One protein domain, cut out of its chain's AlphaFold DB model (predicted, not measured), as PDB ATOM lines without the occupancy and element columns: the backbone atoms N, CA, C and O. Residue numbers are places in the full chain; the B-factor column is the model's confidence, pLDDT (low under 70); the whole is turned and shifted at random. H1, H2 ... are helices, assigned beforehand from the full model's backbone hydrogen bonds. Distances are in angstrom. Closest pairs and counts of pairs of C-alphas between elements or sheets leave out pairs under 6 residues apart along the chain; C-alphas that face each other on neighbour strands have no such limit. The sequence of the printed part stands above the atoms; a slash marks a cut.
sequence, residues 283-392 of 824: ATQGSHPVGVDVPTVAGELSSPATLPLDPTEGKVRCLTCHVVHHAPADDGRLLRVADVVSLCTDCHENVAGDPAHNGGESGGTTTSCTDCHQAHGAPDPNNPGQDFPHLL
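AT A GLANCE: This is residues 283 to 392 of the 824 residues of an uncharacterized protein of Verrucomicrobia bacterium (UniProt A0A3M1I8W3). The model has little regular structure: long loops wind round three very short helices, H1, H2 and H3 in chain order, with H2 between the other two. Residues 361 to 362 and 365 to 366 make a short antiparallel pairing in a loop. The printed part has 110 residues, 14 of them in named elements, all helix, with no named strand. It is compact, with a radius of gyration of the C-alphas of 14.8 A, and rounded, spanning 43 by 36 by 34 A.

HOW THE PARTS SIT: H1, residues 318 to 321, is close to but not clearly touching H2, residues 340 to 345; their closest C-alphas, of Cys 321 and Leu 343, are 7.2 A apart. H2 touches H3, residues 369 to 372; their closest C-alphas, of Val 341 and Cys 369, are 6.4 A apart. H1 and H3 are apart. Every O i to N i+4 pair in H2 is within hydrogen-bond range; H1 and H3 are too short for such a pair, and each has 1 O i to N i+3 pair, within range.

IN THESE COORDINATES: H1 begins at C-alpha 318 (316.640, 198.318, 271.524) and is 5.9 A long, H2 8.6 A, and H3 5.9 A, ending at C-alpha 372 (296.289, 197.371, 274.210).

THE WHOLE: The farthest C-alphas, of Thr 312 and Gly 363, are 45.9 A apart. The printed part has no cut; both links are long. Residues 352 to 356, 358 to 366 and 384 to 385 have pLDDT under 70.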
ATOM      1  N   ALA A 283     309.630 189.537 280.106       85.62
ATOM      2  CA  ALA A 283     308.603 190.571 279.992       85.62
ATOM      3  C   ALA A 283     307.954 190.929 281.342       85.62
ATOM      4  O   ALA A 283     307.535 192.067 281.550       85.62
ATOM      5  N   THR A 284     307.936 189.989 282.294       83.38
ATOM      6  CA  THR A 284     307.436 190.205 283.665       83.38
ATOM      7  C   THR A 284     308.272 191.209 284.466       83.38
ATOM      8  O   THR A 284     307.843 191.663 285.525       83.38
ATOM      9  N   GLN A 285     309.448 191.596 283.961       83.88
ATOM     10  CA  GLN A 285     310.303 192.632 284.543       83.88
ATOM     11  C   GLN A 285     309.928 194.058 284.085       83.88
ATOM     12  O   GLN A 285     310.682 194.990 284.357       83.88
ATOM     13  N   GLY A 286     308.792 194.240 283.396       80.19
ATOM     14  CA  GLY A 286     308.248 195.560 283.050       80.19
ATOM     15  C   GLY A 286     308.789 196.164 281.752       80.19
ATOM     16  O   GLY A 286     308.766 197.378 281.572       80.19
ATOM     17  N   SER A 287     309.340 195.363 280.835       88.62
ATOM     18  CA  SER A 287     309.735 195.792 279.481       88.62
ATOM     19  C   SER A 287     309.849 194.607 278.533       88.62
ATOM     20  O   SER A 287     310.116 193.488 278.963       88.62
ATOM     21  N   HIS A 288     309.683 194.852 277.235       92.06
ATOM     22  CA  HIS A 288     309.907 193.851 276.206       92.06
ATOM     23  C   HIS A 288     311.354 193.334 276.284       92.06
ATOM     24  O   HIS A 288     312.282 194.150 276.309       92.06
ATOM     25  N   PRO A 289     311.574 192.007 276.300       92.12
ATOM     26  CA  PRO A 289     312.909 191.439 276.396       92.12
ATOM     27  C   PRO A 289     313.885 191.947 275.328       92.12
ATOM     28  O   PRO A 289     313.568 192.013 274.138       92.12
ATOM     29  N   VAL A 290     315.108 192.241 275.769       93.81
ATOM     30  CA  VAL A 290     316.285 192.548 274.945       93.81
ATOM     31  C   VAL A 290     317.497 191.784 275.489       93.81
ATOM     32  O   VAL A 290     317.518 191.355 276.639       93.81
ATOM     33  N   GLY A 291     318.522 191.564 274.664       93.06
ATOM     34  CA  GLY A 291     319.633 190.668 275.027       93.06
ATOM     35  C   GLY A 291     319.286 189.176 274.908       93.06
ATOM     36  O   GLY A 291     320.067 188.324 275.341       93.06
ATOM     37  N   VAL A 292     318.136 188.867 274.299       93.31
ATOM     38  CA  VAL A 292     317.583 187.522 274.105       93.31
ATOM     39  C   VAL A 292     317.594 187.114 272.633       93.31
ATOM     40  O   VAL A 292     317.495 187.956 271.736       93.31
ATOM     41  N   ASP A 293     317.709 185.812 272.388       92.56
ATOM     42  CA  ASP A 293     317.472 185.217 271.073       92.56
ATOM     43  C   ASP A 293     315.968 185.284 270.747       92.56
ATOM     44  O   ASP A 293     315.143 185.201 271.658       92.56
ATOM     45  N   VAL A 294     315.592 185.390 269.467       88.88
ATOM     46  CA  VAL A 294     314.184 185.220 269.059       88.88
ATOM     47  C   VAL A 294     313.884 183.717 269.004       88.88
ATOM     48  O   VAL A 294     314.453 183.031 268.145       88.88
ATOM     49  N   PRO A 295     313.049 183.156 269.900       79.88
ATOM     50  CA  PRO A 295     312.779 181.727 269.897       79.88
ATOM     51  C   PRO A 295     311.921 181.373 268.680       79.88
ATOM     52  O   PRO A 295     310.846 181.928 268.494       79.88
ATOM     53  N   THR A 296     312.375 180.432 267.852       77.19
ATOM     54  CA  THR A 296     311.578 179.954 266.714       77.19
ATOM     55  C   THR A 296     310.520 178.964 267.201       77.19
ATOM     56  O   THR A 296     310.800 177.774 267.363       77.19
ATOM     57  N   VAL A 297     309.306 179.458 267.437       79.31
ATOM     58  CA  VAL A 297     308.126 178.669 267.807       79.31
ATOM     59  C   VAL A 297     307.144 178.760 266.644       79.31
ATOM     60  O   VAL A 297     306.564 179.810 266.399       79.31
ATOM     61  N   ALA A 298     307.018 177.680 265.874       73.75
ATOM     62  CA  ALA A 298     306.289 177.698 264.606       73.75
ATOM     63  C   ALA A 298     304.813 178.089 264.799       73.75
ATOM     64  O   ALA A 298     304.092 177.372 265.491       73.75
ATOM     65  N   GLY A 299     304.379 179.179 264.156       70.12
ATOM     66  CA  GLY A 299     303.026 179.721 264.297       70.12
ATOM     67  C   GLY A 299     302.850 180.710 265.453       70.12
ATOM     68  O   GLY A 299     301.759 181.243 265.605       70.12
ATOM     69  N   GLU A 300     303.894 180.986 266.240       80.06
ATOM     70  CA  GLU A 300     303.885 181.985 267.321       80.06
ATOM     71  C   GLU A 300     304.977 183.042 267.131       80.06
ATOM     72  O   GLU A 300     304.691 184.239 267.135       80.06
ATOM     73  N   LEU A 301     306.230 182.608 266.958       87.12
ATOM     74  CA  LEU A 301     307.408 183.470 266.887       87.12
ATOM     75  C   LEU A 301     308.408 182.979 265.835       87.12
ATOM     76  O   LEU A 301     308.845 181.822 265.858       87.12
ATOM     77  N   SER A 302     308.857 183.884 264.968       88.94
ATOM     78  CA  SER A 302     309.930 183.628 264.004       88.94
ATOM     79  C   SER A 302     310.964 184.751 263.961       88.94
ATOM     80  O   SER A 302     310.790 185.823 264.534       88.94
ATOM     81  N   SER A 303     312.123 184.462 263.363       89.31
ATOM     82  CA  SER A 303     313.197 185.449 263.222       89.31
ATOM     83  C   SER A 303     312.800 186.532 262.211       89.31
ATOM     84  O   SER A 303     312.342 186.166 261.127       89.31
ATOM     85  N   PRO A 304     313.049 187.822 262.506       91.94
ATOM     86  CA  PRO A 304     312.598 188.927 261.668       91.94
ATOM     87  C   PRO A 304     313.135 188.848 260.243       91.94
ATOM     88  O   PRO A 304     314.318 188.570 260.018       91.94
ATOM     89  N   ALA A 305     312.265 189.124 259.273       89.44
ATOM     90  CA  ALA A 305     312.625 189.194 257.864       89.44
ATOM     91  C   ALA A 305     313.173 190.577 257.475       89.44
ATOM     92  O   ALA A 305     313.907 190.685 256.488       89.44
ATOM     93  N   THR A 306     312.824 191.627 258.229       90.50
ATOM     94  CA  THR A 306     313.177 193.023 257.928       90.50
ATOM     95  C   THR A 306     313.949 193.723 259.045       90.50
ATOM     96  O   THR A 306     314.803 194.563 258.747       90.50
ATOM     97  N   LEU A 307     313.693 193.391 260.315       93.50
ATOM     98  CA  LEU A 307     314.325 194.066 261.447       93.50
ATOM     99  C   LEU A 307     315.741 193.540 261.752       93.50
ATOM    100  O   LEU A 307     315.977 192.330 261.749       93.50
ATOM    101  N   PRO A 308     316.702 194.431 262.063       93.94
ATOM    102  CA  PRO A 308     318.073 194.034 262.356       93.94
ATOM    103  C   PRO A 308     318.214 193.434 263.761       93.94
ATOM    104  O   PRO A 308     317.908 194.069 264.773       93.94
ATOM    105  N   LEU A 309     318.763 192.224 263.834       93.88
ATOM    106  CA  LEU A 309     319.326 191.666 265.066       93.88
ATOM    107  C   LEU A 309     320.773 192.149 265.238       93.88
ATOM    108  O   LEU A 309     321.406 192.576 264.270       93.88
ATOM    109  N   ASP A 310     321.302 192.096 266.461       91.69
ATOM    110  CA  ASP A 310     322.652 192.599 266.725       91.69
ATOM    111  C   ASP A 310     323.728 191.808 265.941       91.69
ATOM    112  O   ASP A 310     323.650 190.578 265.859       91.69
ATOM    113  N   PRO A 311     324.737 192.475 265.349       86.56
ATOM    114  CA  PRO A 311     325.706 191.839 264.454       86.56
ATOM    115  C   PRO A 311     326.714 190.908 265.154       86.56
ATOM    116  O   PRO A 311     327.474 190.224 264.461       86.56
ATOM    117  N   THR A 312     326.760 190.886 266.489       89.69
ATOM    118  CA  THR A 312     327.797 190.192 267.273       89.69
ATOM    119  C   THR A 312     327.283 188.873 267.869       89.69
ATOM    120  O   THR A 312     327.993 187.866 267.831       89.69
ATOM    121  N   GLU A 313     326.050 188.850 268.378       91.69
ATOM    122  CA  GLU A 313     325.378 187.688 268.974       91.69
ATOM    123  C   GLU A 313     324.141 187.222 268.185       91.69
ATOM    124  O   GLU A 313     323.749 186.068 268.335       91.69
ATOM    125  N   GLY A 314     323.546 188.066 267.331       92.06
ATOM    126  CA  GLY A 314     322.344 187.723 266.560       92.06
ATOM    127  C   GLY A 314     321.043 187.799 267.363       92.06
ATOM    128  O   GLY A 314     320.122 187.027 267.107       92.06
ATOM    129  N   LYS A 315     320.963 188.703 268.343       93.94
ATOM    130  CA  LYS A 315     319.857 188.808 269.305       93.94
ATOM    131  C   LYS A 315     319.098 190.129 269.195       93.94
ATOM    132  O   LYS A 315     319.574 191.098 268.603       93.94
ATOM    133  N   VAL A 316     317.935 190.189 269.839       94.50
ATOM    134  CA  VAL A 316     317.131 191.416 269.947       94.50
ATOM    135  C   VAL A 316     317.870 192.451 270.803       94.50
ATOM    136  O   VAL A 316     318.434 192.131 271.858       94.50
ATOM    137  N   ARG A 317     317.866 193.711 270.367       94.25
ATOM    138  CA  ARG A 317     318.318 194.884 271.136       94.25
ATOM    139  C   ARG A 317     317.336 196.041 270.950       94.25
ATOM    140  O   ARG A 317     316.458 195.975 270.098       94.25
ATOM    141  N   CYS A 318     317.504 197.140 271.688       93.62
ATOM    142  CA  CYS A 318     316.640 198.318 271.524       93.62
ATOM    143  C   CYS A 318     316.702 198.858 270.080       93.62
ATOM    144  O   CYS A 318     315.692 199.296 269.542       93.62
ATOM    145  N   LEU A 319     317.867 198.755 269.423       93.31
ATOM    146  CA  LEU A 319     318.052 199.123 268.017       93.31
ATOM    147  C   LEU A 319     317.585 198.046 267.019       93.31
ATOM    148  O   LEU A 319     317.737 198.257 265.821       93.31
ATOM    149  N   THR A 320     316.951 196.953 267.450       95.06
ATOM    150  CA  THR A 320     316.123 196.123 266.556       95.06
ATOM    151  C   THR A 320     314.841 196.872 266.191       95.06
ATOM    152  O   THR A 320     314.511 196.985 265.014       95.06
ATOM    153  N   CYS A 321     314.171 197.475 267.181       94.25
ATOM    154  CA  CYS A 321     312.892 198.163 266.993       94.25
ATOM    155  C   CYS A 321     313.026 199.683 266.804       94.25
ATOM    156  O   CYS A 321     312.224 200.270 266.081       94.25
ATOM    157  N   HIS A 322     314.024 200.328 267.421       94.44
ATOM    158  CA  HIS A 322     314.192 201.786 267.398       94.44
ATOM    159  C   HIS A 322     315.271 202.283 266.426       94.44
ATOM    160  O   HIS A 322     316.273 201.611 266.182       94.44
ATOM    161  N   VAL A 323     315.109 203.517 265.938       92.69
ATOM    162  CA  VAL A 323     316.148 204.309 265.262       92.69
ATOM    163  C   VAL A 323     316.331 205.649 265.972       92.69
ATOM    164  O   VAL A 323     315.371 206.341 266.289       92.69
ATOM    165  N   VAL A 324     317.583 206.024 266.243       91.94
ATOM    166  CA  VAL A 324     317.902 207.190 267.092       91.94
ATOM    167  C   VAL A 324     317.600 208.523 266.398       91.94
ATOM    168  O   VAL A 324     317.317 209.509 267.073       91.94
ATOM    169  N   HIS A 325     317.646 208.585 265.067       92.62
ATOM    170  CA  HIS A 325     317.477 209.819 264.296       92.62
ATOM    171  C   HIS A 325     316.620 209.584 263.054       92.62
ATOM    172  O   HIS A 325     316.766 208.555 262.399       92.62
ATOM    173  N   HIS A 326     315.783 210.566 262.718       92.56
ATOM    174  CA  HIS A 326     314.899 210.567 261.549       92.56
ATOM    175  C   HIS A 326     314.095 209.266 261.377       92.56
ATOM    176  O   HIS A 326     314.056 208.678 260.295       92.56
ATOM    177  N   ALA A 327     313.444 208.830 262.456       95.06
ATOM    178  CA  ALA A 327     312.412 207.808 262.400       95.06
ATOM    179  C   ALA A 327     311.353 208.169 261.336       95.06
ATOM    180  O   ALA A 327     311.024 209.350 261.173       95.06
ATOM    181  N   PRO A 328     310.822 207.181 260.590       94.56
ATOM    182  CA  PRO A 328     309.861 207.418 259.513       94.56
ATOM    183  C   PRO A 328     308.509 207.962 259.997       94.56
ATOM    184  O   PRO A 328     307.776 208.524 259.186       94.56
ATOM    185  N   ALA A 329     308.187 207.807 261.285       92.31
ATOM    186  CA  ALA A 329     307.089 208.496 261.956       92.31
ATOM    187  C   ALA A 329     307.634 209.633 262.836       92.31
ATOM    188  O   ALA A 329     308.673 209.493 263.484       92.31
ATOM    189  N   ASP A 330     306.910 210.749 262.885       92.50
ATOM    190  CA  ASP A 330     307.189 211.906 263.735       92.50
ATOM    191  C   ASP A 330     306.396 211.876 265.052       92.50
ATOM    192  O   ASP A 330     306.159 212.917 265.648       92.50
ATOM    193  N   ASP A 331     306.027 210.686 265.537       90.62
ATOM    194  CA  ASP A 331     305.215 210.451 266.741       90.62
ATOM    195  C   ASP A 331     306.009 210.490 268.069       90.62
ATOM    196  O   ASP A 331     305.466 210.272 269.155       90.62
ATOM    197  N   GLY A 332     307.319 210.734 268.003       92.19
ATOM    198  CA  GLY A 332     308.229 210.708 269.143       92.19
ATOM    199  C   GLY A 332     308.590 209.312 269.667       92.19
ATOM    200  O   GLY A 332     309.409 209.233 270.582       92.19
ATOM    201  N   ARG A 333     308.041 208.214 269.124       90.75
ATOM    202  CA  ARG A 333     308.310 206.832 269.579       90.75
ATOM    203  C   ARG A 333     309.602 206.244 269.009       90.75
ATOM    204  O   ARG A 333     310.103 205.251 269.536       90.75
ATOM    205  N   LEU A 334     310.169 206.874 267.976       94.44
ATOM    206  CA  LEU A 334     311.474 206.530 267.396       94.44
ATOM    207  C   LEU A 334     311.566 205.093 266.862       94.44
ATOM    208  O   LEU A 334     312.610 204.454 266.974       94.44
ATOM    209  N   LEU A 335     310.473 204.557 266.323       94.31
ATOM    210  CA  LEU A 335     310.425 203.204 265.766       94.31
ATOM    211  C   LEU A 335     311.056 203.170 264.366       94.31
ATOM    212  O   LEU A 335     310.964 204.142 263.622       94.31
ATOM    213  N   ARG A 336     311.700 202.058 263.984       92.81
ATOM    214  CA  ARG A 336     312.317 201.876 262.650       92.81
ATOM    215  C   ARG A 336     311.313 201.844 261.505       92.81
ATOM    216  O   ARG A 336     311.687 202.098 260.364       92.81
ATOM    217  N   VAL A 337     310.067 201.507 261.811       91.75
ATOM    218  CA  VAL A 337     308.963 201.353 260.868       91.75
ATOM    219  C   VAL A 337     307.827 202.247 261.357       91.75
ATOM    220  O   VAL A 337     307.576 202.316 262.557       91.75
ATOM    221  N   ALA A 338     307.182 202.976 260.441       89.38
ATOM    222  CA  ALA A 338     306.099 203.899 260.795       89.38
ATOM    223  C   ALA A 338     304.806 203.168 261.183       89.38
ATOM    224  O   ALA A 338     304.003 203.690 261.948       89.38
ATOM    225  N   ASP A 339     304.611 201.964 260.649       88.12
ATOM    226  CA  ASP A 339     303.526 201.082 261.036       88.12
ATOM    227  C   ASP A 339     303.978 200.139 262.165       88.12
ATOM    228  O   ASP A 339     304.843 199.282 261.991       88.12
ATOM    229  N   VAL A 340     303.364 200.317 263.333       87.62
ATOM    230  CA  VAL A 340     303.598 199.514 264.541       87.62
ATOM    231  C   VAL A 340     303.165 198.057 264.340       87.62
ATOM    232  O   VAL A 340     303.778 197.160 264.917       87.62
ATOM    233  N   VAL A 341     302.148 197.802 263.508       86.31
ATOM    234  CA  VAL A 341     301.658 196.445 263.229       86.31
ATOM    235  C   VAL A 341     302.737 195.616 262.538       86.31
ATOM    236  O   VAL A 341     303.117 194.554 263.037       86.31
ATOM    237  N   SER A 342     303.274 196.101 261.418       87.50
ATOM    238  CA  SER A 342     304.354 195.419 260.692       87.50
ATOM    239  C   SER A 342     305.641 195.301 261.509       87.50
ATOM    240  O   SER A 342     306.338 194.299 261.379       87.50
ATOM    241  N   LEU A 343     305.931 196.258 262.398       91.88
ATOM    242  CA  LEU A 343     307.060 196.162 263.329       91.88
ATOM    243  C   LEU A 343     306.944 194.936 264.252       91.88
ATOM    244  O   LEU A 343     307.915 194.206 264.429       91.88
ATOM    245  N   CYS A 344     305.771 194.712 264.846       90.62
ATOM    246  CA  CYS A 344     305.551 193.598 265.768       90.62
ATOM    247  C   CYS A 344     305.386 192.260 265.027       90.62
ATOM    248  O   CYS A 344     305.960 191.248 265.433       90.62
ATOM    249  N   THR A 345     304.639 192.245 263.920       88.75
ATOM    250  CA  THR A 345     304.343 191.016 263.158       88.75
ATOM    251  C   THR A 345     305.529 190.472 262.353       88.75
ATOM    252  O   THR A 345     305.476 189.319 261.942       88.75
ATOM    253  N   ASP A 346     306.632 191.220 262.197       90.75
ATOM    254  CA  ASP A 346     307.892 190.669 261.658       90.75
ATOM    255  C   ASP A 346     308.499 189.595 262.588       90.75
ATOM    256  O   ASP A 346     309.317 188.801 262.145       90.75
ATOM    257  N   CYS A 347     308.100 189.544 263.868       91.50
ATOM    258  CA  CYS A 347     308.442 188.448 264.790       91.50
ATOM    259  C   CYS A 347     307.218 187.654 265.276       91.50
ATOM    260  O   CYS A 347     307.312 186.438 265.413       91.50
ATOM    261  N   HIS A 348     306.095 188.319 265.575       89.12
ATOM    262  CA  HIS A 348     304.904 187.701 266.173       89.12
ATOM    263  C   HIS A 348     303.943 187.151 265.106       89.12
ATOM    264  O   HIS A 348     303.068 187.864 264.610       89.12
ATOM    265  N   GLU A 349     304.100 185.869 264.763       80.06
ATOM    266  CA  GLU A 349     303.321 185.196 263.713       80.06
ATOM    267  C   GLU A 349     301.858 184.963 264.116       80.06
ATOM    268  O   GLU A 349     300.963 185.132 263.287       80.06
ATOM    269  N   ASN A 350     301.597 184.616 265.382       72.12
ATOM    270  CA  ASN A 350     300.256 184.250 265.863       72.12
ATOM    271  C   ASN A 350     299.229 185.389 265.786       72.12
ATOM    272  O   ASN A 350     298.037 185.119 265.706       72.12
ATOM    273  N   VAL A 351     299.672 186.648 265.801       71.44
ATOM    274  CA  VAL A 351     298.788 187.830 265.744       71.44
ATOM    275  C   VAL A 351     298.737 188.481 264.357       71.44
ATOM    276  O   VAL A 351     297.941 189.388 264.127       71.44
ATOM    277  N   ALA A 352     299.546 188.018 263.398       61.56
ATOM    278  CA  ALA A 352     299.541 188.530 262.022       61.56
ATOM    279  C   ALA A 352     298.254 188.190 261.240       61.56
ATOM    280  O   ALA A 352     298.015 188.774 260.182       61.56
ATOM    281  N   GLY A 353     297.451 187.241 261.735       58.44
ATOM    282  CA  GLY A 353     296.218 186.777 261.097       58.44
ATOM    283  C   GLY A 353     294.947 187.558 261.447       58.44
ATOM    284  O   GLY A 353     294.051 187.589 260.609       58.44
ATOM    285  N   ASP A 354     294.869 188.189 262.627       64.38
ATOM    286  CA  ASP A 354     293.634 188.792 263.164       64.38
ATOM    287  C   ASP A 354     293.218 190.075 262.419       64.38
ATOM    288  O   ASP A 354     293.789 191.139 262.664       64.38
ATOM    289  N   PRO A 355     292.178 190.063 261.566       60.81
ATOM    290  CA  PRO A 355     291.778 191.254 260.827       60.81
ATOM    291  C   PRO A 355     290.958 192.238 261.676       60.81
ATOM    292  O   PRO A 355     290.643 193.324 261.188       60.81
ATOM    293  N   ALA A 356     290.535 191.856 262.889       62.72
ATOM    294  CA  ALA A 356     289.633 192.642 263.723       62.72
ATOM    295  C   ALA A 356     290.384 193.680 264.564       62.72
ATOM    296  O   ALA A 356     289.987 194.847 264.561       62.72
ATOM    297  N   HIS A 357     291.478 193.290 265.230       74.88
ATOM    298  CA  HIS A 357     292.287 194.212 266.038       74.88
ATOM    299  C   HIS A 357     293.647 194.563 265.421       74.88
ATOM    300  O   HIS A 357     294.275 195.525 265.866       74.88
ATOM    301  N   ASN A 358     294.087 193.872 264.363       68.81
ATOM    302  CA  ASN A 358     295.348 194.176 263.685       68.81
ATOM    303  C   ASN A 358     295.143 195.109 262.472       68.81
ATOM    304  O   ASN A 358     295.173 194.693 261.314       68.81
ATOM    305  N   GLY A 359     294.876 196.394 262.735       57.94
ATOM    306  CA  GLY A 359     294.655 197.408 261.693       57.94
ATOM    307  C   GLY A 359     293.270 197.388 261.026       57.94
ATOM    308  O   GLY A 359     293.050 198.118 260.059       57.94
ATOM    309  N   GLY A 360     292.326 196.589 261.533       57.31
ATOM    310  CA  GLY A 360     290.934 196.594 261.083       57.31
ATOM    311  C   GLY A 360     290.218 197.912 261.398       57.31
ATOM    312  O   GLY A 360     290.278 198.407 262.522       57.31
ATOM    313  N   GLU A 361     289.497 198.478 260.422       51.06
ATOM    314  CA  GLU A 361     288.574 199.594 260.673       51.06
ATOM    315  C   GLU A 361     287.253 199.067 261.250       51.06
ATOM    316  O   GLU A 361     286.329 198.718 260.510       51.06
ATOM    317  N   SER A 362     287.130 199.065 262.578       49.09
ATOM    318  CA  SER A 362     285.858 198.808 263.260       49.09
ATOM    319  C   SER A 362     285.333 200.114 263.861       49.09
ATOM    320  O   SER A 362     285.992 200.767 264.669       49.09
ATOM    321  N   GLY A 363     284.174 200.580 263.386       51.09
ATOM    322  CA  GLY A 363     283.588 201.866 263.803       51.09
ATOM    323  C   GLY A 363     284.320 203.133 263.322       51.09
ATOM    324  O   GLY A 363     283.884 204.233 263.654       51.09
ATOM    325  N   GLY A 364     285.377 203.005 262.510       52.16
ATOM    326  CA  GLY A 364     286.177 204.130 261.995       52.16
ATOM    327  C   GLY A 364     287.462 204.426 262.780       52.16
ATOM    328  O   GLY A 364     288.090 205.454 262.539       52.16
ATOM    329  N   THR A 365     287.851 203.536 263.694       57.03
ATOM    330  CA  THR A 365     289.142 203.551 264.399       57.03
ATOM    331  C   THR A 365     290.026 202.440 263.841       57.03
ATOM    332  O   THR A 365     289.549 201.323 263.665       57.03
ATOM    333  N   THR A 366     291.297 202.738 263.565       67.00
ATOM    334  CA  THR A 366     292.319 201.745 263.200       67.00
ATOM    335  C   THR A 366     293.081 201.325 264.451       67.00
ATOM    336  O   THR A 366     293.859 202.123 264.975       67.00
ATOM    337  N   THR A 367     292.860 200.101 264.923       76.94
ATOM    338  CA  THR A 367     293.510 199.568 266.130       76.94
ATOM    339  C   THR A 367     294.957 199.151 265.856       76.94
ATOM    340  O   THR A 367     295.266 198.595 264.800       76.94
ATOM    341  N   SER A 368     295.846 199.406 266.815       82.00
ATOM    342  CA  SER A 368     297.255 199.021 266.805       82.00
ATOM    343  C   SER A 368     297.627 198.224 268.056       82.00
ATOM    344  O   SER A 368     297.040 198.401 269.123       82.00
ATOM    345  N   CYS A 369     298.682 197.405 267.976       86.25
ATOM    346  CA  CYS A 369     299.187 196.623 269.109       86.25
ATOM    347  C   CYS A 369     299.433 197.488 270.361       86.25
ATOM    348  O   CYS A 369     299.191 197.038 271.479       86.25
ATOM    349  N   THR A 370     299.888 198.736 270.186       86.69
ATOM    350  CA  THR A 370     300.200 199.654 271.299       86.69
ATOM    351  C   THR A 370     298.994 200.308 271.970       86.69
ATOM    352  O   THR A 370     299.179 201.049 272.933       86.69
ATOM    353  N   ASP A 371     297.783 200.082 271.461       85.62
ATOM    354  CA  ASP A 371     296.560 200.586 272.093       85.62
ATOM    355  C   ASP A 371     296.141 199.668 273.256       85.62
ATOM    356  O   ASP A 371     295.596 200.135 274.254       85.62
ATOM    357  N   CYS A 372     296.494 198.378 273.165       87.19
ATOM    358  CA  CYS A 372     296.289 197.371 274.210       87.19
ATOM    359  C   CYS A 372     297.576 196.999 274.967       87.19
ATOM    360  O   CYS A 372     297.503 196.648 276.143       87.19
ATOM    361  N   HIS A 373     298.751 197.075 274.330       89.81
ATOM    362  CA  HIS A 373     300.038 196.706 274.930       89.81
ATOM    363  C   HIS A 373     300.967 197.903 275.163       89.81
ATOM    364  O   HIS A 373     301.127 198.783 274.321       89.81
ATOM    365  N   GLN A 374     301.691 197.880 276.280       89.00
ATOM    366  CA  GLN A 374     302.780 198.796 276.579       89.00
ATOM    367  C   GLN A 374     304.112 198.038 276.595       89.00
ATOM    368  O   GLN A 374     304.491 197.426 277.592       89.00
ATOM    369  N   ALA A 375     304.869 198.128 275.497       90.00
ATOM    370  CA  ALA A 375     306.157 197.442 275.332       90.00
ATOM    371  C   ALA A 375     307.206 197.804 276.406       90.00
ATOM    372  O   ALA A 375     308.147 197.047 276.619       90.00
ATOM    373  N   HIS A 376     307.046 198.924 277.115       87.75
ATOM    374  CA  HIS A 376     307.879 199.302 278.261       87.75
ATOM    375  C   HIS A 376     307.137 199.203 279.607       87.75
ATOM    376  O   HIS A 376     307.423 199.976 280.518       87.75
ATOM    377  N   GLY A 377     306.194 198.261 279.723       83.12
ATOM    378  CA  GLY A 377     305.411 197.995 280.931       83.12
ATOM    379  C   GLY A 377     304.393 199.094 281.251       83.12
ATOM    380  O   GLY A 377     304.714 200.285 281.243       83.12
ATOM    381  N   ALA A 378     303.151 198.712 281.548       81.75
ATOM    382  CA  ALA A 378     302.217 199.600 282.231       81.75
ATOM    383  C   ALA A 378     302.027 199.116 283.678       81.75
ATOM    384  O   ALA A 378     301.747 197.937 283.890       81.75
ATOM    385  N   PRO A 379     302.199 199.985 284.681       74.94
ATOM    386  CA  PRO A 379     302.112 199.593 286.086       74.94
ATOM    387  C   PRO A 379     300.729 199.111 286.517       74.94
ATOM    388  O   PRO A 379     299.753 199.834 286.342       74.94
ATOM    389  N   ASP A 380     300.662 197.954 287.182       79.44
ATOM    390  CA  ASP A 380     299.421 197.441 287.765       79.44
ATOM    391  C   ASP A 380     299.126 198.165 289.101       79.44
ATOM    392  O   ASP A 380     299.889 198.014 290.070       79.44
ATOM    393  N   PRO A 381     298.035 198.954 289.211       73.12
ATOM    394  CA  PRO A 381     297.674 199.645 290.450       73.12
ATOM    395  C   PRO A 381     297.257 198.689 291.576       73.12
ATOM    396  O   PRO A 381     297.379 199.040 292.752       73.12
ATOM    397  N   ASN A 382     296.778 197.489 291.232       78.69
ATOM    398  CA  ASN A 382     296.331 196.465 292.174       78.69
ATOM    399  C   ASN A 382     297.502 195.640 292.731       78.69
ATOM    400  O   ASN A 382     297.387 195.097 293.832       78.69
ATOM    401  N   ASN A 383     298.645 195.605 292.033       77.12
ATOM    402  CA  ASN A 383     299.862 194.898 292.450       77.12
ATOM    403  C   ASN A 383     301.079 195.847 292.591       77.12
ATOM    404  O   ASN A 383     301.956 195.891 291.722       77.12
ATOM    405  N   PRO A 384     301.201 196.597 293.712       69.88
ATOM    406  CA  PRO A 384     302.267 197.580 293.931       69.88
ATOM    407  C   PRO A 384     303.692 197.000 293.900       69.88
ATOM    408  O   PRO A 384     304.252 196.577 294.911       69.88
ATOM    409  N   GLY A 385     304.301 197.051 292.719       69.50
ATOM    410  CA  GLY A 385     305.670 196.623 292.428       69.50
ATOM    411  C   GLY A 385     305.790 195.828 291.128       69.50
ATOM    412  O   GLY A 385     306.903 195.493 290.742       69.50
ATOM    413  N   GLN A 386     304.661 195.526 290.481       78.50
ATOM    414  CA  GLN A 386     304.567 194.777 289.232       78.50
ATOM    415  C   GLN A 386     303.842 195.605 288.172       78.50
ATOM    416  O   GLN A 386     303.055 196.499 288.500       78.50
ATOM    417  N   ASP A 387     304.126 195.301 286.917       82.75
ATOM    418  CA  ASP A 387     303.418 195.837 285.760       82.75
ATOM    419  C   ASP A 387     302.412 194.786 285.266       82.75
ATOM    420  O   ASP A 387     302.511 193.612 285.642       82.75
ATOM    421  N   PHE A 388     301.426 195.191 284.464       85.12
ATOM    422  CA  PHE A 388     300.396 194.273 283.989       85.12
ATOM    423  C   PHE A 388     301.017 193.082 283.229       85.12
ATOM    424  O   PHE A 388     301.923 193.272 282.405       85.12
ATOM    425  N   PRO A 389     300.539 191.843 283.474       84.44
ATOM    426  CA  PRO A 389     300.976 190.664 282.735       84.44
ATOM    427  C   PRO A 389     300.866 190.849 281.219       84.44
ATOM    428  O   PRO A 389     300.048 191.623 280.728       84.44
ATOM    429  N   HIS A 390     301.695 190.121 280.466       85.56
ATOM    430  CA  HIS A 390     301.718 190.161 278.994       85.56
ATOM    431  C   HIS A 390     301.960 191.559 278.389       85.56
ATOM    432  O   HIS A 390     301.631 191.794 277.228       85.56
ATOM    433  N   LEU A 391     302.566 192.476 279.159       90.25
ATOM    434  CA  LEU A 391     302.816 193.864 278.756       90.25
ATOM    435  C   LEU A 391     301.531 194.578 278.307       90.25
ATOM    436  O   LEU A 391     301.562 195.337 277.343       90.25
ATOM    437  N   LEU A 392     300.396 194.320 278.961       90.25
ATOM    438  CA  LEU A 392     299.166 195.084 278.730       90.25
ATOM    439  C   LEU A 392     299.328 196.541 279.197       90.25
ATOM    440  O   LEU A 392     300.175 196.837 280.040       90.25
TER     441      LEU A 392